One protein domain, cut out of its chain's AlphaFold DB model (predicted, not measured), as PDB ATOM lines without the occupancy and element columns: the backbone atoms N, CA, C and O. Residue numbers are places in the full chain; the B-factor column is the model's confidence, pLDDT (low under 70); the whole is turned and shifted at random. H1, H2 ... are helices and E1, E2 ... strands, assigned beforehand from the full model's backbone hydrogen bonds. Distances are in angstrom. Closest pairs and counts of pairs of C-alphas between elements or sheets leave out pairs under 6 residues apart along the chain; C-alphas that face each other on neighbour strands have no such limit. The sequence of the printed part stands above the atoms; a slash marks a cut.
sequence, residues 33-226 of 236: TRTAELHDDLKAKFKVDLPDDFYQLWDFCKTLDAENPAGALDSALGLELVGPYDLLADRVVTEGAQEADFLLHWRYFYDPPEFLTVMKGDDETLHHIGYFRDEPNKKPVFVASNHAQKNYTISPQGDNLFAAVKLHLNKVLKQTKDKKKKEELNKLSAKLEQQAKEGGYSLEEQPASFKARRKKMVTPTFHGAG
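AT A GLANCE: This is residues 33 to 226 of the 236 residues of the protein "histone PARylation factor 1-like" of Branchiostoma belcheri (UniProt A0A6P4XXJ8). A small, strongly twisted sheet, E1 to E3, is covered on one face by residues 161 to 168 of H6, and the helical hairpin of H6 and H7 runs on beyond it. H2 packs on both helices of this hairpin, H1, H4 and H5 gather past the E1 edge, and H8 and E4 are farthest from the middle, past the E3 edge. The printed part has 194 residues, with named elements in the order H1 H2 H3 H4 H5 E1 E2 E3 H6 H7 H8 E4; the sheet order is E1 E2 E3, antiparallel. The class is mostly helix, and the whole is compact and rounded, with a radius of gyration of the C-alphas of 16.4 A and spans of 46 by 41 by 34 A.

HOW THE PARTS SIT: H1, residues 33 to 46, touches H4, residues 84 to 88, the closest C-alphas being Leu 42 and Pro 84, 6.8 A apart. With residues 45 to 46 alone H1 touches H5, residues 99 to 104, about perpendicular at 74 degrees; the closest C-alphas are Phe 46 and Leu 103, 6.0 A apart. E1, residues 115 to 120, E2, residues 127 to 132, and E3, residues 142 to 147, form a meander, each strand the antiparallel neighbour of the one before. N 118 and O 129 are 2.9 A apart and N 130 and O 144 2.9 A, both within hydrogen-bond range. H4 only grazes the sheet, with residues 84 to 86. H6, residues 161 to 175, is on the sheet at a height of 10.9 A, along E3 at 21 degrees on the local plane. H7, residues 179 to 199, forms a hairpin with H6, at a shallow tilt of 17 degrees, opposite ways; the closest C-alphas are Phe 162 and Ala 196, 6.2 A apart. H2, residues 52 to 64, touches H7 with a steep tilt of 40 degrees, opposite ways, closest at the C-alphas of Phe 60 and Gln 195, 7.3 A. H3, residues 74 to 77, and H6 only just touch, with 3 pairs of C-alphas within 8 A, closest at Leu 77 and Leu 169, 6.3 A. H8, residues 208 to 214, touches no helix, and E4, residues 217 to 219, pairs with no named strand. Every O i to N i+4 pair is within hydrogen-bond range in H1, H2, H6, H7 and H8, and 1 of 2 in H5; H4 has 0 of 1 but 2 of 2 O i to N i+3 pairs, and H3 is too short.

IN THESE COORDINATES: H1 begins at C-alpha 33 (27.127, 44.189, 33.929) and is 20.1 A long. H6 is 21.3 A and H7 30.2 A; E4 ends at C-alpha 219 (-12.367, 56.041, 21.034).

THE WHOLE: The C-alphas farthest apart, Gln 98 and Lys 179, are 47.9 A from each other. The printed part has no cut, and the link from E3 to H6, 13 residues, is long. The pLDDT is under 70 at residue 33 and residues 93 to 96.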
ATOM      1  N   THR A  33      26.736  43.259  34.997       66.62
ATOM      2  CA  THR A  33      27.127  44.189  33.929       66.62
ATOM      3  C   THR A  33      26.599  43.712  32.580       66.62
ATOM      4  O   THR A  33      25.947  44.478  31.882       66.62
ATOM      5  N   ARG A  34      26.745  42.415  32.276       72.94
ATOM      6  CA  ARG A  34      26.223  41.828  31.030       72.94
ATOM      7  C   ARG A  34      24.697  41.930  30.915       72.94
ATOM      8  O   ARG A  34      24.171  42.181  29.837       72.94
ATOM      9  N   THR A  35      23.985  41.739  32.027       75.94
ATOM     10  CA  THR A  35      22.517  41.874  32.061       75.94
ATOM     11  C   THR A  35      22.081  43.323  31.820       75.94
ATOM     12  O   THR A  35      21.128  43.558  31.082       75.94
ATOM     13  N   ALA A  36      22.790  44.293  32.405       77.88
ATOM     14  CA  ALA A  36      22.504  45.714  32.212       77.88
ATOM     15  C   ALA A  36      22.780  46.171  30.768       77.88
ATOM     16  O   ALA A  36      21.948  46.844  30.171       77.88
ATOM     17  N   GLU A  37      23.895  45.739  30.177       86.25
ATOM     18  CA  GLU A  37      24.231  46.041  28.780       86.25
ATOM     19  C   GLU A  37      23.183  45.491  27.804       86.25
ATOM     20  O   GLU A  37      22.778  46.182  26.872       86.25
ATOM     21  N   LEU A  38      22.692  44.271  28.045       86.94
ATOM     22  CA  LEU A  38      21.649  43.654  27.224       86.94
ATOM     23  C   LEU A  38      20.312  44.397  27.326       86.94
ATOM     24  O   LEU A  38      19.612  44.566  26.328       86.94
ATOM     25  N   HIS A  39      19.967  44.860  28.527       90.19
ATOM     26  CA  HIS A  39      18.782  45.680  28.760       90.19
ATOM     27  C   HIS A  39      18.854  47.006  27.987       90.19
ATOM     28  O   HIS A  39      17.904  47.390  27.300       90.19
ATOM     29  N   ASP A  40      19.997  47.690  28.063       91.12
ATOM     30  CA  ASP A  40      20.215  48.954  27.361       91.12
ATOM     31  C   ASP A  40      20.234  48.771  25.838       91.12
ATOM     32  O   ASP A  40      19.669  49.596  25.118       91.12
ATOM     33  N   ASP A  41      20.800  47.671  25.339       90.56
ATOM     34  CA  ASP A  41      20.801  47.329  23.915       90.56
ATOM     35  C   ASP A  41      19.382  47.048  23.385       90.56
ATOM     36  O   ASP A  41      18.973  47.604  22.362       90.56
ATOM     37  N   LEU A  42      18.577  46.267  24.117       92.94
ATOM     38  CA  LEU A  42      17.164  46.039  23.790       92.94
ATOM     39  C   LEU A  42      16.384  47.354  23.732       92.94
ATOM     40  O   LEU A  42      15.658  47.614  22.767       92.94
ATOM     41  N   LYS A  43      16.570  48.213  24.736       93.38
ATOM     42  CA  LYS A  43      15.928  49.528  24.791       93.38
ATOM     43  C   LYS A  43      16.383  50.435  23.648       93.38
ATOM     44  O   LYS A  43      15.558  51.132  23.057       93.38
ATOM     45  N   ALA A  44      17.668  50.422  23.304       91.81
ATOM     46  CA  ALA A  44      18.217  51.217  22.211       91.81
ATOM     47  C   ALA A  44      17.699  50.766  20.836       91.81
ATOM     48  O   ALA A  44      17.468  51.618  19.975       91.81
ATOM     49  N   LYS A  45      17.489  49.458  20.640       92.31
ATOM     50  CA  LYS A  45      16.998  48.871  19.382       92.31
ATOM     51  C   LYS A  45      15.488  49.014  19.202       92.31
ATOM     52  O   LYS A  45      15.053  49.472  18.151       92.31
ATOM     53  N   PHE A  46      14.688  48.699  20.223       92.88
ATOM     54  CA  PHE A  46      13.218  48.759  20.135       92.88
ATOM     55  C   PHE A  46      12.606  50.080  20.605       92.88
ATOM     56  O   PHE A  46      11.393  50.257  20.511       92.88
ATOM     57  N   LYS A  47      13.420  51.012  21.117       93.94
ATOM     58  CA  LYS A  47      13.004  52.347  21.591       93.94
ATOM     59  C   LYS A  47      11.956  52.331  22.706       93.94
ATOM     60  O   LYS A  47      11.289  53.335  22.944       93.94
ATOM     61  N   VAL A  48      11.830  51.211  23.410       95.19
ATOM     62  CA  VAL A  48      10.895  51.030  24.521       95.19
ATOM     63  C   VAL A  48      11.568  50.281  25.654       95.19
ATOM     64  O   VAL A  48      12.470  49.475  25.438       95.19
ATOM     65  N   ASP A  49      11.092  50.528  26.868       95.50
ATOM     66  CA  ASP A  49      11.480  49.741  28.030       95.50
ATOM     67  C   ASP A  49      10.644  48.453  28.093       95.50
ATOM     68  O   ASP A  49       9.409  48.499  27.955       95.50
ATOM     69  N   LEU A  50      11.297  47.302  28.251       97.06
ATOM     70  CA  LEU A  50      10.626  46.002  28.336       97.06
ATOM     71  C   LEU A  50      10.304  45.691  29.804       97.06
ATOM     72  O   LEU A  50      11.158  45.877  30.666       97.06
ATOM     73  N   PRO A  51       9.070  45.266  30.122       97.31
ATOM     74  CA  PRO A  51       8.663  45.036  31.507       97.31
ATOM     75  C   PRO A  51       9.288  43.757  32.089       97.31
ATOM     76  O   PRO A  51       9.741  42.884  31.358       97.31
ATOM     77  N   ASP A  52       9.277  43.611  33.415       97.75
ATOM     78  CA  ASP A  52       9.938  42.490  34.102       97.75
ATOM     79  C   ASP A  52       9.407  41.108  33.676       97.75
ATOM     80  O   ASP A  52      10.170  40.143  33.627       97.75
ATOM     81  N   ASP A  53       8.121  41.003  33.319       98.44
ATOM     82  CA  ASP A  53       7.509  39.747  32.866       98.44
ATOM     83  C   ASP A  53       8.093  39.250  31.538       98.44
ATOM     84  O   ASP A  53       8.073  38.046  31.289       98.44
ATOM     85  N   PHE A  54       8.669  40.140  30.722       98.69
ATOM     86  CA  PHE A  54       9.423  39.769  29.523       98.69
ATOM     87  C   PHE A  54      10.655  38.932  29.892       98.69
ATOM     88  O   PHE A  54      10.820  37.795  29.447       98.69
ATOM     89  N   TYR A  55      11.507  39.460  30.770       97.81
ATOM     90  CA  TYR A  55      12.732  38.773  31.178       97.81
ATOM     91  C   TYR A  55      12.427  37.510  31.989       97.81
ATOM     92  O   TYR A  55      13.054  36.471  31.788       97.81
ATOM     93  N   GLN A  56      11.410  37.555  32.851       98.44
ATOM     94  CA  GLN A  56      11.016  36.386  33.634       98.44
ATOM     95  C   GLN A  56      10.396  35.278  32.774       98.44
ATOM     96  O   GLN A  56      10.590  34.101  33.081       98.44
ATOM     97  N   LEU A  57       9.687  35.606  31.685       98.75
ATOM     98  CA  LEU A  57       9.217  34.584  30.748       98.75
ATOM     99  C   LEU A  57      10.383  33.950  29.976       98.75
ATOM    100  O   LEU A  57      10.365  32.739  29.751       98.75
ATOM    101  N   TRP A  58      11.412  34.725  29.614       98.50
ATOM    102  CA  TRP A  58      12.647  34.165  29.051       98.50
ATOM    103  C   TRP A  58      13.305  33.174  30.012       98.50
ATOM    104  O   TRP A  58      13.624  32.046  29.630       98.50
ATOM    105  N   ASP A  59      13.463  33.572  31.276       98.12
ATOM    106  CA  ASP A  59      14.027  32.716  32.319       98.12
ATOM    107  C   ASP A  59      13.204  31.446  32.519       98.12
ATOM    108  O   ASP A  59      13.766  30.351  32.564       98.12
ATOM    109  N   PHE A  60      11.877  31.568  32.540       98.62
ATOM    110  CA  PHE A  60      10.970  30.428  32.560       98.62
ATOM    111  C   PHE A  60      11.207  29.486  31.375       98.62
ATOM    112  O   PHE A  60      11.350  28.279  31.577       98.62
ATOM    113  N   CYS A  61      11.306  30.014  30.155       98.69
ATOM    114  CA  CYS A  61      11.522  29.198  28.964       98.69
ATOM    115  C   CYS A  61      12.890  28.502  28.971       98.69
ATOM    116  O   CYS A  61      12.961  27.337  28.581       98.69
ATOM    117  N   LYS A  62      13.939  29.123  29.533       98.31
ATOM    118  CA  LYS A  62      15.233  28.450  29.772       98.31
ATOM    119  C   LYS A  62      15.111  27.230  30.692       98.31
ATOM    120  O   LYS A  62      15.879  26.285  30.550       98.31
ATOM    121  N   THR A  63      14.160  27.221  31.632       98.19
ATOM    122  CA  THR A  63      13.915  26.037  32.484       98.19
ATOM    123  C   THR A  63      13.207  24.896  31.749       98.19
ATOM    124  O   THR A  63      13.222  23.756  32.218       98.19
ATOM    125  N   LEU A  64      12.547  25.199  30.628       98.00
ATOM    126  CA  LEU A  64      11.847  24.221  29.798       98.00
ATOM    127  C   LEU A  64      12.777  23.637  28.733       98.00
ATOM    128  O   LEU A  64      12.798  22.422  28.552       98.00
ATOM    129  N   ASP A  65      13.549  24.500  28.076       97.88
ATOM    130  CA  ASP A  65      14.563  24.147  27.091       97.88
ATOM    131  C   ASP A  65      15.721  25.151  27.183       97.88
ATOM    132  O   ASP A  65      15.598  26.307  26.777       97.88
ATOM    133  N   ALA A  66      16.843  24.720  27.761       96.62
ATOM    134  CA  ALA A  66      18.015  25.573  27.943       96.62
ATOM    135  C   ALA A  66      18.788  25.816  26.635       96.62
ATOM    136  O   ALA A  66      19.499  26.812  26.535       96.62
ATOM    137  N   GLU A  67      18.648  24.924  25.648       96.19
ATOM    138  CA  GLU A  67      19.350  25.012  24.362       96.19
ATOM    139  C   GLU A  67      18.571  25.876  23.364       96.19
ATOM    140  O   GLU A  67      19.170  26.600  22.570       96.19
ATOM    141  N   ASN A  68      17.235  25.835  23.412       97.19
ATOM    142  CA  ASN A  68      16.367  26.674  22.587       97.19
ATOM    143  C   ASN A  68      15.212  27.302  23.393       97.19
ATOM    144  O   ASN A  68      14.045  26.943  23.189       97.19
ATOM    145  N   PRO A  69      15.489  28.297  24.257       98.06
ATOM    146  CA  PRO A  69      14.450  28.924  25.075       98.06
ATOM    147  C   PRO A  69      13.369  29.607  24.228       98.06
ATOM    148  O   PRO A  69      12.192  29.573  24.574       98.06
ATOM    149  N   ALA A  70      13.743  30.178  23.077       98.00
ATOM    150  CA  ALA A  70      12.798  30.842  22.186       98.00
ATOM    151  C   ALA A  70      11.738  29.881  21.612       98.00
ATOM    152  O   ALA A  70      10.568  30.241  21.516       98.00
ATOM    153  N   GLY A  71      12.125  28.641  21.296       98.19
ATOM    154  CA  GLY A  71      11.216  27.595  20.811       98.19
ATOM    155  C   GLY A  71      10.622  26.699  21.901       98.19
ATOM    156  O   GLY A  71       9.932  25.733  21.576       98.19
ATOM    157  N   ALA A  72      10.858  26.984  23.184       98.50
ATOM    158  CA  ALA A  72      10.509  26.078  24.282       98.50
ATOM    159  C   ALA A  72       9.001  25.780  24.406       98.50
ATOM    160  O   ALA A  72       8.605  24.759  24.973       98.50
ATOM    161  N   LEU A  73       8.146  26.666  23.884       98.50
ATOM    162  CA  LEU A  73       6.687  26.529  23.918       98.50
ATOM    163  C   LEU A  73       6.098  25.936  22.628       98.50
ATOM    164  O   LEU A  73       4.922  25.566  22.626       98.50
ATOM    165  N   ASP A  74       6.883  25.797  21.557       98.06
ATOM    166  CA  ASP A  74       6.374  25.495  20.214       98.06
ATOM    167  C   ASP A  74       5.713  24.113  20.149       98.06
ATOM    168  O   ASP A  74       4.538  23.978  19.817       98.06
ATOM    169  N   SER A  75       6.413  23.076  20.606       96.31
ATOM    170  CA  SER A  75       5.898  21.700  20.549       96.31
ATOM    171  C   SER A  75       4.587  21.482  21.322       96.31
ATOM    172  O   SER A  75       3.767  20.644  20.934       96.31
ATOM    173  N   ALA A  76       4.383  22.219  22.418       97.06
ATOM    174  CA  ALA A  76       3.220  22.074  23.289       97.06
ATOM    175  C   ALA A  76       2.076  23.022  22.908       97.06
ATOM    176  O   ALA A  76       0.908  22.639  22.996       97.06
ATOM    177  N   LEU A  77       2.400  24.258  22.524       98.25
ATOM    178  CA  LEU A  77       1.442  25.354  22.381       98.25
ATOM    179  C   LEU A  77       1.384  25.943  20.966       98.25
ATOM    180  O   LEU A  77       0.479  26.735  20.697       98.25
ATOM    181  N   GLY A  78       2.317  25.582  20.084       98.06
ATOM    182  CA  GLY A  78       2.514  26.231  18.789       98.06
ATOM    183  C   GLY A  78       2.819  27.717  18.953       98.06
ATOM    184  O   GLY A  78       2.217  28.529  18.259       98.06
ATOM    185  N   LEU A  79       3.631  28.071  19.956       98.75
ATOM    186  CA  LEU A  79       4.083  29.436  20.223       98.75
ATOM    187  C   LEU A  79       5.610  29.486  20.241       98.75
ATOM    188  O   LEU A  79       6.245  28.668  20.903       98.75
ATOM    189  N   GLU A  80       6.178  30.503  19.606       98.69
ATOM    190  CA  GLU A  80       7.613  30.785  19.622       98.69
ATOM    191  C   GLU A  80       7.854  32.230  20.073       98.69
ATOM    192  O   GLU A  80       7.154  33.147  19.635       98.69
ATOM    193  N   LEU A  81       8.837  32.434  20.954       98.81
ATOM    194  CA  LEU A  81       9.290  33.760  21.361       98.81
ATOM    195  C   LEU A  81      10.079  34.412  20.220       98.81
ATOM    196  O   LEU A  81      11.019  33.818  19.694       98.81
ATOM    197  N   VAL A  82       9.713  35.639  19.860       98.19
ATOM    198  CA  VAL A  82      10.280  36.374  18.718       98.19
ATOM    199  C   VAL A  82      10.438  37.863  19.033       98.19
ATOM    200  O   VAL A  82      10.193  38.307  20.160       98.19
ATOM    201  N   GLY A  83      10.853  38.661  18.047       96.62
ATOM    202  CA  GLY A  83      10.952  40.110  18.193       96.62
ATOM    203  C   GLY A  83      12.120  40.450  19.117       96.62
ATOM    204  O   GLY A  83      13.249  40.048  18.829       96.62
ATOM    205  N   PRO A  84      11.894  41.134  20.249       96.38
ATOM    206  CA  PRO A  84      12.956  41.390  21.215       96.38
ATOM    207  C   PRO A  84      13.618  40.132  21.791       96.38
ATOM    208  O   PRO A  84      14.792  40.179  22.151       96.38
ATOM    209  N   TYR A  85      12.921  38.991  21.828       97.75
ATOM    210  CA  TYR A  85      13.539  37.732  22.258       97.75
ATOM    211  C   TYR A  85      14.589  37.203  21.280       97.75
ATOM    212  O   TYR A  85      15.479  36.473  21.707       97.75
ATOM    213  N   ASP A  86      14.548  37.583  19.999       94.81
ATOM    214  CA  ASP A  86      15.561  37.134  19.039       94.81
ATOM    215  C   ASP A  86      16.958  37.661  19.406       94.81
ATOM    216  O   ASP A  86      17.946  36.959  19.205       94.81
ATOM    217  N   LEU A  87      17.048  38.836  20.039       91.56
ATOM    218  CA  LEU A  87      18.309  39.352  20.584       91.56
ATOM    219  C   LEU A  87      18.777  38.582  21.818       91.56
ATOM    220  O   LEU A  87      19.969  38.332  21.954       91.56
ATOM    221  N   LEU A  88      17.856  38.163  22.691       93.12
ATOM    222  CA  LEU A  88      18.190  37.298  23.830       93.12
ATOM    223  C   LEU A  88      18.655  35.904  23.383       93.12
ATOM    224  O   LEU A  88      19.424  35.254  24.088       93.12
ATOM    225  N   ALA A  89      18.181  35.450  22.226       92.44
ATOM    226  CA  ALA A  89      18.525  34.172  21.618       92.44
ATOM    227  C   ALA A  89      19.785  34.229  20.730       92.44
ATOM    228  O   ALA A  89      20.066  33.246  20.042       92.44
ATOM    229  N   ASP A  90      20.498  35.365  20.686       86.44
ATOM    230  CA  ASP A  90      21.622  35.625  19.772       86.44
ATOM    231  C   ASP A  90      21.286  35.320  18.292       86.44
ATOM    232  O   ASP A  90      22.146  34.956  17.482       86.44
ATOM    233  N   ARG A  91      20.010  35.451  17.911       85.44
ATOM    234  CA  ARG A  91      19.562  35.262  16.531       85.44
ATOM    235  C   ARG A  91      19.905  36.514  15.737       85.44
ATOM    236  O   ARG A  91      19.700  37.642  16.181       85.44
ATOM    237  N   VAL A  92      20.426  36.314  14.529       72.88
ATOM    238  CA  VAL A  92      20.742  37.416  13.617       72.88
ATOM    239  C   VAL A  92      19.435  38.083  13.199       72.88
ATOM    240  O   VAL A  92      18.708  37.562  12.359       72.88
ATOM    241  N   VAL A  93      19.141  39.234  13.803       67.81
ATOM    242  CA  VAL A  93      17.939  40.018  13.491       67.81
ATOM    243  C   VAL A  93      18.083  40.706  12.133       67.81
ATOM    244  O   VAL A  93      17.108  40.790  11.398       67.81
ATOM    245  N   THR A  94      19.292  41.156  11.766       62.09
ATOM    246  CA  THR A  94      19.672  41.612  10.411       62.09
ATOM    247  C   THR A  94      21.167  41.980  10.405       62.09
ATOM    248  O   THR A  94      21.617  42.806  11.199       62.09
ATOM    249  N   GLU A  95      21.988  41.370   9.540       66.50
ATOM    250  CA  GLU A  95      23.366  41.846   9.330       66.50
ATOM    251  C   GLU A  95      23.318  43.226   8.655       66.50
ATOM    252  O   GLU A  95      22.751  43.368   7.576       66.50
ATOM    253  N   GLY A  96      23.889  44.253   9.292       69.06
ATOM    254  CA  GLY A  96      23.818  45.629   8.782       69.06
ATOM    255  C   GLY A  96      22.463  46.319   8.988       69.06
ATOM    256  O   GLY A  96      22.191  47.299   8.297       69.06
ATOM    257  N   ALA A  97      21.644  45.818   9.924       74.69
ATOM    258  CA  ALA A  97      20.355  46.392  10.305       74.69
ATOM    259  C   ALA A  97      20.429  47.903  10.549       74.69
ATOM    260  O   ALA A  97      21.262  48.384  11.324       74.69
ATOM    261  N   GLN A  98      19.510  48.643   9.944       81.19
ATOM    262  CA  GLN A  98      19.210  50.009  10.337       81.19
ATOM    263  C   GLN A  98      18.264  50.017  11.537       81.19
ATOM    264  O   GLN A  98      17.579  49.046  11.841       81.19
ATOM    265  N   GLU A  99      18.183  51.158  12.217       79.31
ATOM    266  CA  GLU A  99      17.280  51.338  13.357       79.31
ATOM    267  C   GLU A  99      15.820  50.983  13.020       79.31
ATOM    268  O   GLU A  99      15.139  50.331  13.811       79.31
ATOM    269  N   ALA A 100      15.355  51.356  11.824       84.12
ATOM    270  CA  ALA A 100      14.004  51.051  11.361       84.12
ATOM    271  C   ALA A 100      13.745  49.542  11.205       84.12
ATOM    272  O   ALA A 100      12.606  49.111  11.380       84.12
ATOM    273  N   ASP A 101      14.776  48.737  10.939       87.94
ATOM    274  CA  ASP A 101      14.623  47.294  10.740       87.94
ATOM    275  C   ASP A 101      14.209  46.598  12.043       87.94
ATOM    276  O   ASP A 101      13.355  45.718  12.021       87.94
ATOM    277  N   PHE A 102      14.712  47.055  13.197       88.75
ATOM    278  CA  PHE A 102      14.289  46.536  14.504       88.75
ATOM    279  C   PHE A 102      12.830  46.872  14.825       88.75
ATOM    280  O   PHE A 102      12.129  46.058  15.420       88.75
ATOM    281  N   LEU A 103      12.354  48.049  14.407       91.25
ATOM    282  CA  LEU A 103      10.965  48.469  14.619       91.25
ATOM    283  C   LEU A 103       9.978  47.725  13.705       91.25
ATOM    284  O   LEU A 103       8.791  47.651  14.021       91.25
ATOM    285  N   LEU A 104      10.458  47.194  12.576       94.06
ATOM    286  CA  LEU A 104       9.684  46.387  11.628       94.06
ATOM    287  C   LEU A 104       9.843  44.876  11.857       94.06
ATOM    288  O   LEU A 104       9.064  44.089  11.315       94.06
ATOM    289  N   HIS A 105      10.818  44.462  12.666       94.81
ATOM    290  CA  HIS A 105      11.077  43.064  12.994       94.81
ATOM    291  C   HIS A 105       9.858  42.429  13.678       94.81
ATOM    292  O   HIS A 105       9.432  42.877  14.741       94.81
ATOM    293  N   TRP A 106       9.277  41.399  13.052       96.94
ATOM    294  CA  TRP A 106       8.008  40.758  13.454       96.94
ATOM    295  C   TRP A 106       6.784  41.675  13.523       96.94
ATOM    296  O   TRP A 106       5.793  41.355  14.184       96.94
ATOM    297  N   ARG A 107       6.819  42.802  12.813       97.69
ATOM    298  CA  ARG A 107       5.676  43.700  12.698       97.69
ATOM    299  C   ARG A 107       4.715  43.189  11.630       97.69
ATOM    300  O   ARG A 107       5.022  43.229  10.437       97.69
ATOM    301  N   TYR A 108       3.550  42.709  12.046       98.38
ATOM    302  CA  TYR A 108       2.518  42.226  11.135       98.38
ATOM    303  C   TYR A 108       1.773  43.391  10.475       98.38
ATOM    304  O   TYR A 108       1.820  44.541  10.911       98.38
ATOM    305  N   PHE A 109       1.058  43.083   9.389       98.25
ATOM    306  CA  PHE A 109       0.410  44.080   8.531       98.25
ATOM    307  C   PHE A 109      -0.570  45.003   9.276       98.25
ATOM    308  O   PHE A 109      -0.670  46.183   8.945       98.25
ATOM    309  N   TYR A 110      -1.284  44.477  10.276       98.31
ATOM    310  CA  TYR A 110      -2.272  45.232  11.055       98.31
ATOM    311  C   TYR A 110      -1.750  45.745  12.397       98.31
ATOM    312  O   TYR A 110      -2.531  46.330  13.150       98.31
ATOM    313  N   ASP A 111      -0.461  45.572  12.697       98.56
ATOM    314  CA  ASP A 111       0.097  46.020  13.968       98.56
ATOM    315  C   ASP A 111       0.176  47.551  13.975       98.56
ATOM    316  O   ASP A 111       0.872  48.145  13.140       98.56
ATOM    317  N   PRO A 112      -0.511  48.250  14.892       98.12
ATOM    318  CA  PRO A 112      -0.329  49.684  15.065       98.12
ATOM    319  C   PRO A 112       0.981  49.959  15.840       98.12
ATOM    320  O   PRO A 112       1.544  49.026  16.415       98.12
ATOM    321  N   PRO A 113       1.562  51.174  15.802       97.25
ATOM    322  CA  PRO A 113       2.845  51.478  16.465       97.25
ATOM    323  C   PRO A 113       2.886  51.140  17.961       97.25
ATOM    324  O   PRO A 113       3.946  50.846  18.504       97.25
ATOM    325  N   GLU A 114       1.724  51.135  18.607       98.25
ATOM    326  CA  GLU A 114       1.499  50.759  19.997       98.25
ATOM    327  C   GLU A 114       1.717  49.261  20.259       98.25
ATOM    328  O   GLU A 114       1.940  48.874  21.408       98.25
ATOM    329  N   PHE A 115       1.634  48.417  19.226       98.50
ATOM    330  CA  PHE A 115       1.730  46.965  19.323       98.50
ATOM    331  C   PHE A 115       3.139  46.479  18.960       98.50
ATOM    332  O   PHE A 115       3.597  46.638  17.829       98.50
ATOM    333  N   LEU A 116       3.809  45.844  19.923       98.44
ATOM    334  CA  LEU A 116       5.112  45.203  19.744       98.44
ATOM    335  C   LEU A 116       4.973  43.690  19.904       98.44
ATOM    336  O   LEU A 116       4.780  43.204  21.024       98.44
ATOM    337  N   THR A 117       5.102  42.954  18.803       98.75
ATOM    338  CA  THR A 117       5.078  41.488  18.793       98.75
ATOM    339  C   THR A 117       6.248  40.906  19.579       98.75
ATOM    340  O   THR A 117       7.396  41.314  19.414       98.75
ATOM    341  N   VAL A 118       5.949  39.924  20.432       98.75
ATOM    342  CA  VAL A 118       6.950  39.184  21.218       98.75
ATOM    343  C   VAL A 118       6.773  37.668  21.138       98.75
ATOM    344  O   VAL A 118       7.658  36.923  21.546       98.75
ATOM    345  N   MET A 119       5.648  37.180  20.609       98.81
ATOM    346  CA  MET A 119       5.458  35.763  20.297       98.81
ATOM    347  C   MET A 119       4.716  35.604  18.974       98.81
ATOM    348  O   MET A 119       3.715  36.286  18.745       98.81
ATOM    349  N   LYS A 120       5.151  34.660  18.142       98.62
ATOM    350  CA  LYS A 120       4.367  34.171  17.002       98.62
ATOM    351  C   LYS A 120       3.653  32.879  17.379       98.62
ATOM    352  O   LYS A 120       4.093  32.152  18.269       98.62
ATOM    353  N   GLY A 121       2.555  32.604  16.694       98.31
ATOM    354  CA  GLY A 121       1.837  31.343  16.755       98.31
ATOM    355  C   GLY A 121       1.686  30.724  15.370       98.31
ATOM    356  O   GLY A 121       2.636  30.679  14.596       98.31
ATOM    357  N   ASP A 122       0.474  30.264  15.068       97.19
ATOM    358  CA  ASP A 122       0.121  29.644  13.792       97.19
ATOM    359  C   ASP A 122       0.405  30.554  12.579       97.19
ATOM    360  O   ASP A 122      -0.179  31.635  12.446       97.19
ATOM    361  N   ASP A 123       1.267  30.077  11.680       97.00
ATOM    362  CA  ASP A 123       1.698  30.796  10.478       97.00
ATOM    363  C   ASP A 123       0.596  30.891   9.412       97.00
ATOM    364  O   ASP A 123       0.589  31.841   8.632       97.00
ATOM    365  N   GLU A 124      -0.373  29.965   9.382       97.31
ATOM    366  CA  GLU A 124      -1.478  30.031   8.414       97.31
ATOM    367  C   GLU A 124      -2.412  31.206   8.710       97.31
ATOM    368  O   GLU A 124      -2.852  31.925   7.811       97.31
ATOM    369  N   THR A 125      -2.729  31.411   9.987       97.44
ATOM    370  CA  THR A 125      -3.602  32.503  10.423       97.44
ATOM    371  C   THR A 125      -2.845  33.767  10.812       97.44
ATOM    372  O   THR A 125      -3.483  34.782  11.121       97.44
ATOM    373  N   LEU A 126      -1.509  33.716  10.766       98.19
ATOM    374  CA  LEU A 126      -0.606  34.762  11.236       98.19
ATOM    375  C   LEU A 126      -0.960  35.184  12.669       98.19
ATOM    376  O   LEU A 126      -1.083  36.375  12.971       98.19
ATOM    377  N   HIS A 127      -1.216  34.196  13.530       98.62
ATOM    378  CA  HIS A 127      -1.478  34.434  14.943       98.62
ATOM    379  C   HIS A 127      -0.205  34.940  15.615       98.62
ATOM    380  O   HIS A 127       0.863  34.361  15.438       98.62
ATOM    381  N   HIS A 128      -0.317  35.996  16.405       98.88
ATOM    382  CA  HIS A 128       0.805  36.552  17.148       98.88
ATOM    383  C   HIS A 128       0.310  37.286  18.395       98.88
ATOM    384  O   HIS A 128      -0.863  37.662  18.499       98.88
ATOM    385  N   ILE A 129       1.210  37.445  19.363       98.88
ATOM    386  CA  ILE A 129       0.969  38.058  20.668       98.88
ATOM    387  C   ILE A 129       2.019  39.146  20.893       98.88
ATOM    388  O   ILE A 129       3.209  38.950  20.631       98.88
ATOM    389  N   GLY A 130       1.582  40.287  21.415       98.75
ATOM    390  CA  GLY A 130       2.429  41.449  21.621       98.75
ATOM    391  C   GLY A 130       1.981  42.333  22.774       98.75
ATOM    392  O   GLY A 130       0.854  42.251  23.267       98.75
ATOM    393  N   TYR A 131       2.900  43.189  23.206       98.75
ATOM    394  CA  TYR A 131       2.624  44.247  24.167       98.75
ATOM    395  C   TYR A 131       1.924  45.416  23.484       98.75
ATOM    396  O   TYR A 131       2.368  45.854  22.428       98.75
ATOM    397  N   PHE A 132       0.899  45.969  24.129       98.31
ATOM    398  CA  PHE A 132       0.247  47.207  23.708       98.31
ATOM    399  C   PHE A 132       0.667  48.359  24.631       98.31
ATOM    400  O   PHE A 132       0.519  48.256  25.853       98.31
ATOM    401  N   ARG A 133       1.183  49.457  24.075       98.00
ATOM    402  CA  ARG A 133       1.598  50.669  24.801       98.00
ATOM    403  C   ARG A 133       0.832  51.881  24.291       98.00
ATOM    404  O   ARG A 133       0.976  52.237  23.135       98.00
ATOM    405  N   ASP A 134       0.111  52.563  25.177       97.25
ATOM    406  CA  ASP A 134      -0.505  53.855  24.833       97.25
ATOM    407  C   ASP A 134       0.554  54.948  24.609       97.25
ATOM    408  O   ASP A 134       0.358  55.863  23.819       97.25
ATOM    409  N   GLU A 135       1.687  54.850  25.310       95.62
ATOM    410  CA  GLU A 135       2.803  55.788  25.213       95.62
ATOM    411  C   GLU A 135       4.129  55.011  25.166       95.62
ATOM    412  O   GLU A 135       4.331  54.112  25.989       95.62
ATOM    413  N   PRO A 136       5.071  55.368  24.274       93.94
ATOM    414  CA  PRO A 136       6.311  54.608  24.080       93.94
ATOM    415  C   PRO A 136       7.210  54.591  25.326       93.94
ATOM    416  O   PRO A 136       7.873  53.597  25.610       93.94
ATOM    417  N   ASN A 137       7.181  55.671  26.114       93.44
ATOM    418  CA  ASN A 137       8.000  55.831  27.318       93.44
ATOM    419  C   ASN A 137       7.360  55.226  28.582       93.44
ATOM    420  O   ASN A 137       7.901  55.384  29.677       93.44
ATOM    421  N   LYS A 138       6.195  54.576  28.461       95.25
ATOM    422  CA  LYS A 138       5.501  53.913  29.571       95.25
ATOM    423  C   LYS A 138       5.537  52.396  29.402       95.25
ATOM    424  O   LYS A 138       5.742  51.866  28.311       95.25
ATOM    425  N   LYS A 139       5.319  51.686  30.513       95.44
ATOM    426  CA  LYS A 139       5.133  50.231  30.488       95.44
ATOM    427  C   LYS A 139       3.916  49.869  29.617       95.44
ATOM    428  O   LYS A 139       2.979  50.671  29.538       95.44
ATOM    429  N   PRO A 140       3.903  48.675  28.996       97.38
ATOM    430  CA  PRO A 140       2.711  48.144  28.345       97.38
ATOM    431  C   PRO A 140       1.486  48.231  29.245       97.38
ATOM    432  O   PRO A 140       1.560  47.966  30.444       97.38
ATOM    433  N   VAL A 141       0.354  48.603  28.658       96.69
ATOM    434  CA  VAL A 141      -0.927  48.662  29.366       96.69
ATOM    435  C   VAL A 141      -1.629  47.307  29.390       96.69
ATOM    436  O   VAL A 141      -2.445  47.068  30.279       96.69
ATOM    437  N   PHE A 142      -1.324  46.440  28.420       97.44
ATOM    438  CA  PHE A 142      -1.741  45.041  28.377       97.44
ATOM    439  C   PHE A 142      -0.954  44.247  27.328       97.44
ATOM    440  O   PHE A 142      -0.228  44.814  26.508       97.44
ATOM    441  N   VAL A 143      -1.139  42.929  27.338       98.50
ATOM    442  CA  VAL A 143      -0.752  42.022  26.255       98.50
ATOM    443  C   VAL A 143      -1.982  41.730  25.407       98.50
ATOM    444  O   VAL A 143      -3.092  41.614  25.928       98.50
ATOM    445  N   ALA A 144      -1.823  41.618  24.095       97.75
ATOM    446  CA  ALA A 144      -2.910  41.279  23.189       97.75
ATOM    447  C   ALA A 144      -2.454  40.350  22.068       97.75
ATOM    448  O   ALA A 144      -1.265  40.181  21.827       97.75
ATOM    449  N   SER A 145      -3.425  39.751  21.386       98.25
ATOM    450  CA  SER A 145      -3.206  38.891  20.226       98.25
ATOM    451  C   SER A 145      -3.973  39.388  19.009       98.25
ATOM    452  O   SER A 145      -5.110  39.856  19.151       98.25
ATOM    453  N   ASN A 146      -3.423  39.169  17.820       98.62
ATOM    454  CA  ASN A 146      -4.118  39.328  16.547       98.62
ATOM    455  C   ASN A 146      -3.868  38.106  15.640       98.62
ATOM    456  O   ASN A 146      -2.961  37.314  15.872       98.62
ATOM    457  N   HIS A 147      -4.747  37.910  14.655       98.31
ATOM    458  CA  HIS A 147      -4.577  36.939  13.574       98.31
ATOM    459  C   HIS A 147      -4.574  37.725  12.262       98.31
ATOM    460  O   HIS A 147      -5.648  38.004  11.714       98.31
ATOM    461  N   ALA A 148      -3.390  38.108  11.782       97.31
ATOM    462  CA  ALA A 148      -3.278  39.111  10.720       97.31
ATOM    463  C   ALA A 148      -3.864  38.641   9.379       97.31
ATOM    464  O   ALA A 148      -4.291  39.463   8.576       97.31
ATOM    465  N   GLN A 149      -3.970  37.325   9.162       97.44
ATOM    466  CA  GLN A 149      -4.619  36.775   7.971       97.44
ATOM    467  C   GLN A 149      -6.154  36.879   8.026       97.44
ATOM    468  O   GLN A 149      -6.825  36.737   7.005       97.44
ATOM    469  N   LYS A 150      -6.737  37.092   9.216       96.75
ATOM    470  CA  LYS A 150      -8.193  37.105   9.427       96.75
ATOM    471  C   LYS A 150      -8.767  38.515   9.469       96.75
ATOM    472  O   LYS A 150      -9.760  38.777   8.796       96.75
ATOM    473  N   ASN A 151      -8.226  39.391  10.319       97.06
ATOM    474  CA  ASN A 151      -8.737  40.750  10.520       97.06
ATOM    475  C   ASN A 151      -7.749  41.629  11.311       97.06
ATOM    476  O   ASN A 151      -6.709  41.170  11.772       97.06
ATOM    477  N   TYR A 152      -8.130  42.889  11.515       97.19
ATOM    478  CA  TYR A 152      -7.391  43.903  12.274       97.19
ATOM    479  C   TYR A 152      -7.713  43.924  13.782       97.19
ATOM    480  O   TYR A 152      -7.295  44.838  14.487       97.19
ATOM    481  N   THR A 153      -8.504  42.980  14.303       98.19
ATOM    482  CA  THR A 153      -8.974  43.030  15.695       98.19
ATOM    483  C   THR A 153      -7.854  42.659  16.662       98.19
ATOM    484  O   THR A 153      -7.302  41.559  16.595       98.19
ATOM    485  N   ILE A 154      -7.570  43.544  17.617       97.81
ATOM    486  CA  ILE A 154      -6.598  43.319  18.689       97.81
ATOM    487  C   ILE A 154      -7.353  42.835  19.925       97.81
ATOM    488  O   ILE A 154      -8.160  43.559  20.506       97.81
ATOM    489  N   SER A 155      -7.108  41.585  20.317       96.38
ATOM    490  CA  SER A 155      -7.832  40.915  21.403       96.38
ATOM    491  C   SER A 155      -6.978  40.865  22.671       96.38
ATOM    492  O   SER A 155      -5.959  40.172  22.662       96.38
ATOM    493  N   PRO A 156      -7.370  41.528  23.770       95.56
ATOM    494  CA  PRO A 156      -6.590  41.523  25.005       95.56
ATOM    495  C   PRO A 156      -6.385  40.118  25.597       95.56
ATOM    496  O   PRO A 156      -7.299  39.299  25.567       95.56
ATOM    497  N   GLN A 157      -5.193  39.850  26.132       96.94
ATOM    498  CA  GLN A 157      -4.744  38.564  26.682       96.94
ATOM    499  C   GLN A 157      -4.112  38.740  28.086       96.94
ATOM    500  O   GLN A 157      -3.069  38.163  28.377       96.94
ATOM    501  N   GLY A 158      -4.729  39.542  28.962       96.56
ATOM    502  CA  GLY A 158      -4.187  39.874  30.288       96.56
ATOM    503  C   GLY A 158      -3.164  41.021  30.284       96.56
ATOM    504  O   GLY A 158      -2.885  41.628  29.251       96.56
ATOM    505  N   ASP A 159      -2.633  41.370  31.458       96.50
ATOM    506  CA  ASP A 159      -1.713  42.508  31.638       96.50
ATOM    507  C   ASP A 159      -0.220  42.138  31.649       96.50
ATOM    508  O   ASP A 159       0.624  43.014  31.815       96.50
ATOM    509  N   ASN A 160       0.107  40.864  31.436       98.38
ATOM    510  CA  ASN A 160       1.469  40.334  31.393       98.38
ATOM    511  C   ASN A 160       1.534  39.077  30.506       98.38
ATOM    512  O   ASN A 160       0.502  38.478  30.180       98.38
ATOM    513  N   LEU A 161       2.737  38.653  30.112       98.75
ATOM    514  CA  LEU A 161       2.884  37.520  29.192       98.75
ATOM    515  C   LEU A 161       2.516  36.166  29.813       98.75
ATOM    516  O   LEU A 161       2.055  35.287  29.084       98.75
ATOM    517  N   PHE A 162       2.654  35.981  31.131       98.69
ATOM    518  CA  PHE A 162       2.234  34.736  31.786       98.69
ATOM    519  C   PHE A 162       0.721  34.531  31.668       98.69
ATOM    520  O   PHE A 162       0.276  33.427  31.344       98.69
ATOM    521  N   ALA A 163      -0.070  35.595  31.845       98.38
ATOM    522  CA  ALA A 163      -1.509  35.570  31.591       98.38
ATOM    523  C   ALA A 163      -1.808  35.189  30.133       98.38
ATOM    524  O   ALA A 163      -2.614  34.290  29.884       98.38
ATOM    525  N   ALA A 164      -1.109  35.796  29.171       98.56
ATOM    526  CA  ALA A 164      -1.324  35.523  27.751       98.56
ATOM    527  C   ALA A 164      -1.023  34.061  27.377       98.56
ATOM    528  O   ALA A 164      -1.853  33.395  26.749       98.56
ATOM    529  N   VAL A 165       0.118  33.530  27.828       98.75
ATOM    530  CA  VAL A 165       0.493  32.122  27.616       98.75
ATOM    531  C   VAL A 165      -0.509  31.193  28.301       98.75
ATOM    532  O   VAL A 165      -0.927  30.199  27.708       98.75
ATOM    533  N   LYS A 166      -0.970  31.527  29.513       98.56
ATOM    534  CA  LYS A 166      -1.972  30.737  30.243       98.56
ATOM    535  C   LYS A 166      -3.311  30.682  29.507       98.56
ATOM    536  O   LYS A 166      -3.916  29.611  29.407       98.56
ATOM    537  N   LEU A 167      -3.781  31.807  28.974       98.12
ATOM    538  CA  LEU A 167      -5.019  31.867  28.193       98.12
ATOM    539  C   LEU A 167      -4.916  31.035  26.919       98.12
ATOM    540  O   LEU A 167      -5.842  30.280  26.606       98.12
ATOM    541  N   HIS A 168      -3.790  31.129  26.208       98.38
ATOM    542  CA  HIS A 168      -3.538  30.315  25.022       98.38
ATOM    543  C   HIS A 168      -3.461  28.823  25.361       98.38
ATOM    544  O   HIS A 168      -4.168  28.021  24.752       98.38
ATOM    545  N   LEU A 169      -2.722  28.451  26.409       98.56
ATOM    546  CA  LEU A 169      -2.652  27.078  26.918       98.56
ATOM    547  C   LEU A 169      -4.044  26.530  27.226       98.56
ATOM    548  O   LEU A 169      -4.378  25.425  26.802       98.56
ATOM    549  N   ASN A 170      -4.894  27.299  27.909       97.94
ATOM    550  CA  ASN A 170      -6.259  26.879  28.215       97.94
ATOM    551  C   ASN A 170      -7.096  26.642  26.940       97.94
ATOM    552  O   ASN A 170      -7.936  25.737  26.926       97.94
ATOM    553  N   LYS A 171      -6.883  27.415  25.862       97.25
ATOM    554  CA  LYS A 171      -7.522  27.183  24.550       97.25
ATOM    555  C   LYS A 171      -7.023  25.871  23.928       97.25
ATOM    556  O   LYS A 171      -7.849  25.034  23.559       97.25
ATOM    557  N   VAL A 172      -5.706  25.647  23.906       97.88
ATOM    558  CA  VAL A 172      -5.084  24.409  23.392       97.88
ATOM    559  C   VAL A 172      -5.551  23.179  24.181       97.88
ATOM    560  O   VAL A 172      -5.928  22.159  23.599       97.88
ATOM    561  N   LEU A 173      -5.623  23.273  25.511       97.69
ATOM    562  CA  LEU A 173      -6.075  22.195  26.395       97.69
ATOM    563  C   LEU A 173      -7.530  21.786  26.118       97.69
ATOM    564  O   LEU A 173      -7.846  20.593  26.110       97.69
ATOM    565  N   LYS A 174      -8.412  22.763  25.852       97.38
ATOM    566  CA  LYS A 174      -9.819  22.524  25.481       97.38
ATOM    567  C   LYS A 174      -9.953  21.816  24.129       97.38
ATOM    568  O   LYS A 174     -10.856  21.001  23.964       97.38
ATOM    569  N   GLN A 175      -9.071  22.121  23.179       96.31
ATOM    570  CA  GLN A 175      -9.085  21.545  21.828       96.31
ATOM    571  C   GLN A 175      -8.385  20.180  21.748       96.31
ATOM    572  O   GLN A 175      -8.697  19.362  20.881       96.31
ATOM    573  N   THR A 176      -7.463  19.903  22.670       97.19
ATOM    574  CA  THR A 176      -6.726  18.639  22.723       97.19
ATOM    575  C   THR A 176      -7.661  17.491  23.113       97.19
ATOM    576  O   THR A 176      -8.408  17.585  24.085       97.19
ATOM    577  N   LYS A 177      -7.620  16.375  22.376       96.19
ATOM    578  CA  LYS A 177      -8.356  15.135  22.711       96.19
ATOM    579  C   LYS A 177      -7.459  14.060  23.324       96.19
ATOM    580  O   LYS A 177      -7.931  13.269  24.134       96.19
ATOM    581  N   ASP A 178      -6.180  14.056  22.956       97.31
ATOM    582  CA  ASP A 178      -5.201  13.080  23.426       97.31
ATOM    583  C   ASP A 178      -4.914  13.239  24.928       97.31
ATOM    584  O   ASP A 178      -4.605  14.331  25.409       97.31
ATOM    585  N   LYS A 179      -5.035  12.138  25.678       96.44
ATOM    586  CA  LYS A 179      -4.896  12.148  27.140       96.44
ATOM    587  C   LYS A 179      -3.465  12.457  27.581       96.44
ATOM    588  O   LYS A 179      -3.285  13.230  28.518       96.44
ATOM    589  N   LYS A 180      -2.462  11.898  26.901       96.31
ATOM    590  CA  LYS A 180      -1.051  12.097  27.249       96.31
ATOM    591  C   LYS A 180      -0.646  13.555  27.029       96.31
ATOM    592  O   LYS A 180      -0.084  14.173  27.928       96.31
ATOM    593  N   LYS A 181      -1.041  14.142  25.896       96.25
ATOM    594  CA  LYS A 181      -0.838  15.570  25.616       96.25
ATOM    595  C   LYS A 181      -1.533  16.461  26.645       96.25
ATOM    596  O   LYS A 181      -0.952  17.445  27.085       96.25
ATOM    597  N   LYS A 182      -2.749  16.118  27.093       97.62
ATOM    598  CA  LYS A 182      -3.407  16.855  28.190       97.62
ATOM    599  C   LYS A 182      -2.610  16.812  29.489       97.62
ATOM    600  O   LYS A 182      -2.529  17.823  30.177       97.62
ATOM    601  N   GLU A 183      -2.045  15.662  29.846       97.69
ATOM    602  CA  GLU A 183      -1.206  15.534  31.043       97.69
ATOM    603  C   GLU A 183       0.064  16.392  30.936       97.69
ATOM    604  O   GLU A 183       0.429  17.060  31.903       97.69
ATOM    605  N   GLU A 184       0.703  16.434  29.766       97.44
ATOM    606  CA  GLU A 184       1.856  17.302  29.487       97.44
ATOM    607  C   GLU A 184       1.484  18.793  29.575       97.44
ATOM    608  O   GLU A 184       2.152  19.552  30.280       97.44
ATOM    609  N   LEU A 185       0.364  19.200  28.969       98.44
ATOM    610  CA  LEU A 185      -0.159  20.570  29.050       98.44
ATOM    611  C   LEU A 185      -0.511  20.980  30.487       98.44
ATOM    612  O   LEU A 185      -0.228  22.105  30.889       98.44
ATOM    613  N   ASN A 186      -1.086  20.078  31.286       98.38
ATOM    614  CA  ASN A 186      -1.384  20.349  32.695       98.38
ATOM    615  C   ASN A 186      -0.106  20.522  33.531       98.38
ATOM    616  O   ASN A 186      -0.064  21.385  34.406       98.38
ATOM    617  N   LYS A 187       0.956  19.754  33.253       98.38
ATOM    618  CA  LYS A 187       2.263  19.943  33.907       98.38
ATOM    619  C   LYS A 187       2.877  21.293  33.544       98.38
ATOM    620  O   LYS A 187       3.359  21.992  34.431       98.38
ATOM    621  N   LEU A 188       2.840  21.668  32.262       98.56
ATOM    622  CA  LEU A 188       3.294  22.983  31.806       98.56
ATOM    623  C   LEU A 188       2.491  24.104  32.476       98.56
ATOM    624  O   LEU A 188       3.072  25.053  32.992       98.56
ATOM    625  N   SER A 189       1.168  23.949  32.538       98.50
ATOM    626  CA  SER A 189       0.269  24.881  33.217       98.50
ATOM    627  C   SER A 189       0.644  25.087  34.682       98.50
ATOM    628  O   SER A 189       0.701  26.227  35.126       98.50
ATOM    629  N   ALA A 190       0.915  24.012  35.427       98.56
ATOM    630  CA  ALA A 190       1.282  24.109  36.838       98.56
ATOM    631  C   ALA A 190       2.616  24.849  37.040       98.56
ATOM    632  O   ALA A 190       2.723  25.686  37.933       98.56
ATOM    633  N   LYS A 191       3.615  24.590  36.182       98.56
ATOM    634  CA  LYS A 191       4.893  25.320  36.209       98.56
ATOM    635  C   LYS A 191       4.704  26.809  35.906       98.56
ATOM    636  O   LYS A 191       5.263  27.645  36.605       98.56
ATOM    637  N   LEU A 192       3.900  27.131  34.890       98.62
ATOM    638  CA  LEU A 192       3.589  28.512  34.511       98.62
ATOM    639  C   LEU A 192       2.866  29.254  35.647       98.62
ATOM    640  O   LEU A 192       3.212  30.387  35.959       98.62
ATOM    641  N   GLU A 193       1.888  28.608  36.290       98.62
ATOM    642  CA  GLU A 193       1.153  29.162  37.435       98.62
ATOM    643  C   GLU A 193       2.057  29.403  38.645       98.62
ATOM    644  O   GLU A 193       1.932  30.431  39.311       98.62
ATOM    645  N   GLN A 194       2.984  28.481  38.916       98.44
ATOM    646  CA  GLN A 194       3.977  28.656  39.969       98.44
ATOM    647  C   GLN A 194       4.884  29.857  39.681       98.44
ATOM    648  O   GLN A 194       5.016  30.726  40.541       98.44
ATOM    649  N   GLN A 195       5.440  29.946  38.469       98.12
ATOM    650  CA  GLN A 195       6.310  31.057  38.082       98.12
ATOM    651  C   GLN A 195       5.575  32.403  38.152       98.12
ATOM    652  O   GLN A 195       6.101  33.371  38.694       98.12
ATOM    653  N   ALA A 196       4.332  32.457  37.663       98.12
ATOM    654  CA  ALA A 196       3.509  33.659  37.731       98.12
ATOM    655  C   ALA A 196       3.248  34.084  39.182       98.12
ATOM    656  O   ALA A 196       3.357  35.261  39.515       98.12
ATOM    657  N   LYS A 197       2.959  33.123  40.068       98.19
ATOM    658  CA  LYS A 197       2.754  33.380  41.495       98.19
ATOM    659  C   LYS A 197       4.018  33.912  42.174       98.19
ATOM    660  O   LYS A 197       3.917  34.842  42.969       98.19
ATOM    661  N   GLU A 198       5.179  33.334  41.880       97.62
ATOM    662  CA  GLU A 198       6.472  33.772  42.425       97.62
ATOM    663  C   GLU A 198       6.856  35.176  41.929       97.62
ATOM    664  O   GLU A 198       7.358  35.980  42.712       97.62
ATOM    665  N   GLY A 199       6.543  35.499  40.668       96.56
ATOM    666  CA  GLY A 199       6.734  36.830  40.078       96.56
ATOM    667  C   GLY A 199       5.657  37.864  40.439       96.56
ATOM    668  O   GLY A 199       5.791  39.034  40.092       96.56
ATOM    669  N   GLY A 200       4.589  37.463  41.140       97.25
ATOM    670  CA  GLY A 200       3.482  38.354  41.509       97.25
ATOM    671  C   GLY A 200       2.572  38.755  40.340       97.25
ATOM    672  O   GLY A 200       1.926  39.802  40.397       97.25
ATOM    673  N   TYR A 201       2.505  37.943  39.285       97.44
ATOM    674  CA  TYR A 201       1.705  38.207  38.092       97.44
ATOM    675  C   TYR A 201       0.288  37.642  38.198       97.44
ATOM    676  O   TYR A 201       0.072  36.486  38.567       97.44
ATOM    677  N   SER A 202      -0.696  38.458  37.814       96.25
ATOM    678  CA  SER A 202      -2.076  38.006  37.639       96.25
ATOM    679  C   SER A 202      -2.186  37.096  36.414       96.25
ATOM    680  O   SER A 202      -1.527  37.327  35.407       96.25
ATOM    681  N   LEU A 203      -3.053  36.086  36.469       96.94
ATOM    682  CA  LEU A 203      -3.398  35.241  35.315       96.94
ATOM    683  C   LEU A 203      -4.824  35.509  34.809       96.94
ATOM    684  O   LEU A 203      -5.405  34.692  34.093       96.94
ATOM    685  N   GLU A 204      -5.413  36.636  35.213       93.12
ATOM    686  CA  GLU A 204      -6.738  37.059  34.767       93.12
ATOM    687  C   GLU A 204      -6.719  37.511  33.301       93.12
ATOM    688  O   GLU A 204      -5.830  38.234  32.861       93.12
ATOM    689  N   GLU A 205      -7.761  37.144  32.549       88.56
ATOM    690  CA  GLU A 205      -7.936  37.601  31.163       88.56
ATOM    691  C   GLU A 205      -8.170  39.114  31.067       88.56
ATOM    692  O   GLU A 205      -7.701  39.769  30.136       88.56
ATOM    693  N   GLN A 206      -8.905  39.664  32.035       87.50
ATOM    694  CA  GLN A 206      -9.274  41.077  32.099       87.50
ATOM    695  C   GLN A 206      -9.068  41.634  33.513       87.50
ATOM    696  O   GLN A 206     -10.039  41.778  34.267       87.50
ATOM    697  N   PRO A 207      -7.820  41.970  33.873       87.62
ATOM    698  CA  PRO A 207      -7.500  42.534  35.176       87.62
ATOM    699  C   PRO A 207      -8.134  43.917  35.380       87.62
ATOM    700  O   PRO A 207      -8.560  44.600  34.442       87.62
ATOM    701  N   ALA A 208      -8.190  44.375  36.634       89.00
ATOM    702  CA  ALA A 208      -8.781  45.669  36.991       89.00
ATOM    703  C   ALA A 208      -8.151  46.865  36.239       89.00
ATOM    704  O   ALA A 208      -8.845  47.848  35.948       89.00
ATOM    705  N   SER A 209      -6.871  46.754  35.869       89.69
ATOM    706  CA  SER A 209      -6.130  47.716  35.042       89.69
ATOM    707  C   SER A 209      -6.817  47.987  33.698       89.69
ATOM    708  O   SER A 209      -6.879  49.140  33.269       89.69
ATOM    709  N   PHE A 210      -7.452  46.985  33.081       88.50
ATOM    710  CA  PHE A 210      -8.164  47.152  31.809       88.50
ATOM    711  C   PHE A 210      -9.383  48.047  31.962       88.50
ATOM    712  O   PHE A 210      -9.605  48.954  31.161       88.50
ATOM    713  N   LYS A 211     -10.185  47.814  33.009       87.62
ATOM    714  CA  LYS A 211     -11.369  48.637  33.295       87.62
ATOM    715  C   LYS A 211     -10.959  50.075  33.598       87.62
ATOM    716  O   LYS A 211     -11.638  51.000  33.157       87.62
ATOM    717  N   ALA A 212      -9.855  50.268  34.318       92.50
ATOM    718  CA  ALA A 212      -9.311  51.590  34.604       92.50
ATOM    719  C   ALA A 212      -8.830  52.305  33.330       92.50
ATOM    720  O   ALA A 212      -9.175  53.468  33.130       92.50
ATOM    721  N   ARG A 213      -8.104  51.609  32.442       94.94
ATOM    722  CA  ARG A 213      -7.682  52.149  31.141       94.94
ATOM    723  C   ARG A 213      -8.879  52.486  30.256       94.94
ATOM    724  O   ARG A 213      -8.945  53.582  29.716       94.94
ATOM    725  N   ARG A 214      -9.862  51.585  30.147       92.12
ATOM    726  CA  ARG A 214     -11.041  51.764  29.282       92.12
ATOM    727  C   ARG A 214     -11.855  53.012  29.632       92.12
ATOM    728  O   ARG A 214     -12.457  53.591  28.742       92.12
ATOM    729  N   LYS A 215     -11.846  53.456  30.894       93.56
ATOM    730  CA  LYS A 215     -12.468  54.731  31.307       93.56
ATOM    731  C   LYS A 215     -11.756  55.972  30.757       93.56
ATOM    732  O   LYS A 215     -12.379  57.019  30.681       93.56
ATOM    733  N   LYS A 216     -10.469  55.861  30.419       94.50
ATOM    734  CA  LYS A 216      -9.645  56.934  29.835       94.50
ATOM    735  C   LYS A 216      -9.601  56.880  28.304       94.50
ATOM    736  O   LYS A 216      -9.012  57.749  27.677       94.50
ATOM    737  N   MET A 217     -10.160  55.827  27.712       95.06
ATOM    738  CA  MET A 217     -10.178  55.624  26.269       95.06
ATOM    739  C   MET A 217     -11.143  56.615  25.621       95.06
ATOM    740  O   MET A 217     -12.320  56.642  25.974       95.06
ATOM    741  N   VAL A 218     -10.651  57.385  24.652       96.31
ATOM    742  CA  VAL A 218     -11.445  58.398  23.939       96.31
ATOM    743  C   VAL A 218     -12.229  57.800  22.770       96.31
ATOM    744  O   VAL A 218     -13.340  58.224  22.475       96.31
ATOM    745  N   THR A 219     -11.688  56.770  22.116       95.81
ATOM    746  CA  THR A 219     -12.367  56.041  21.034       95.81
ATOM    747  C   THR A 219     -11.802  54.625  20.908       95.81
ATOM    748  O   THR A 219     -10.595  54.456  21.073       95.81
ATOM    749  N   PRO A 220     -12.618  53.590  20.623       94.00
ATOM    750  CA  PRO A 220     -12.146  52.211  20.472       94.00
ATOM    751  C   PRO A 220     -11.380  51.930  19.167       94.00
ATOM    752  O   PRO A 220     -10.720  50.896  19.105       94.00
ATOM    753  N   THR A 221     -11.462  52.823  18.167       96.19
ATOM    754  CA  THR A 221     -10.972  52.629  16.780       96.19
ATOM    755  C   THR A 221     -11.482  51.335  16.118       96.19
ATOM    756  O   THR A 221     -12.326  50.628  16.670       96.19
ATOM    757  N   PHE A 222     -11.026  51.022  14.897       97.44
ATOM    758  CA  PHE A 222     -11.423  49.789  14.201       97.44
ATOM    759  C   PHE A 222     -10.802  48.536  14.823       97.44
ATOM    760  O   PHE A 222     -11.482  47.525  14.962       97.44
ATOM    761  N   HIS A 223      -9.542  48.599  15.258       97.06
ATOM    762  CA  HIS A 223      -8.865  47.456  15.877       97.06
ATOM    763  C   HIS A 223      -9.372  47.136  17.292       97.06
ATOM    764  O   HIS A 223      -9.030  46.088  17.838       97.06
ATOM    765  N   GLY A 224     -10.189  48.005  17.899       96.44
ATOM    766  CA  GLY A 224     -10.891  47.751  19.162       96.44
ATOM    767  C   GLY A 224     -10.049  47.929  20.429       96.44
ATOM    768  O   GLY A 224     -10.606  47.966  21.525       96.44
ATOM    769  N   ALA A 225      -8.727  48.076  20.296       95.88
ATOM    770  CA  ALA A 225      -7.829  48.359  21.419       95.88
ATOM    771  C   ALA A 225      -7.995  49.789  21.957       95.88
ATOM    772  O   ALA A 225      -7.758  50.032  23.138       95.88
ATOM    773  N   GLY A 226      -8.441  50.715  21.108       95.88
ATOM    774  CA  GLY A 226      -8.740  52.098  21.446       95.88
ATOM    775  C   GLY A 226      -7.555  53.004  21.753       95.88
ATOM    776  O   GLY A 226      -6.469  52.551  22.105       95.88
TER     777      GLY A 226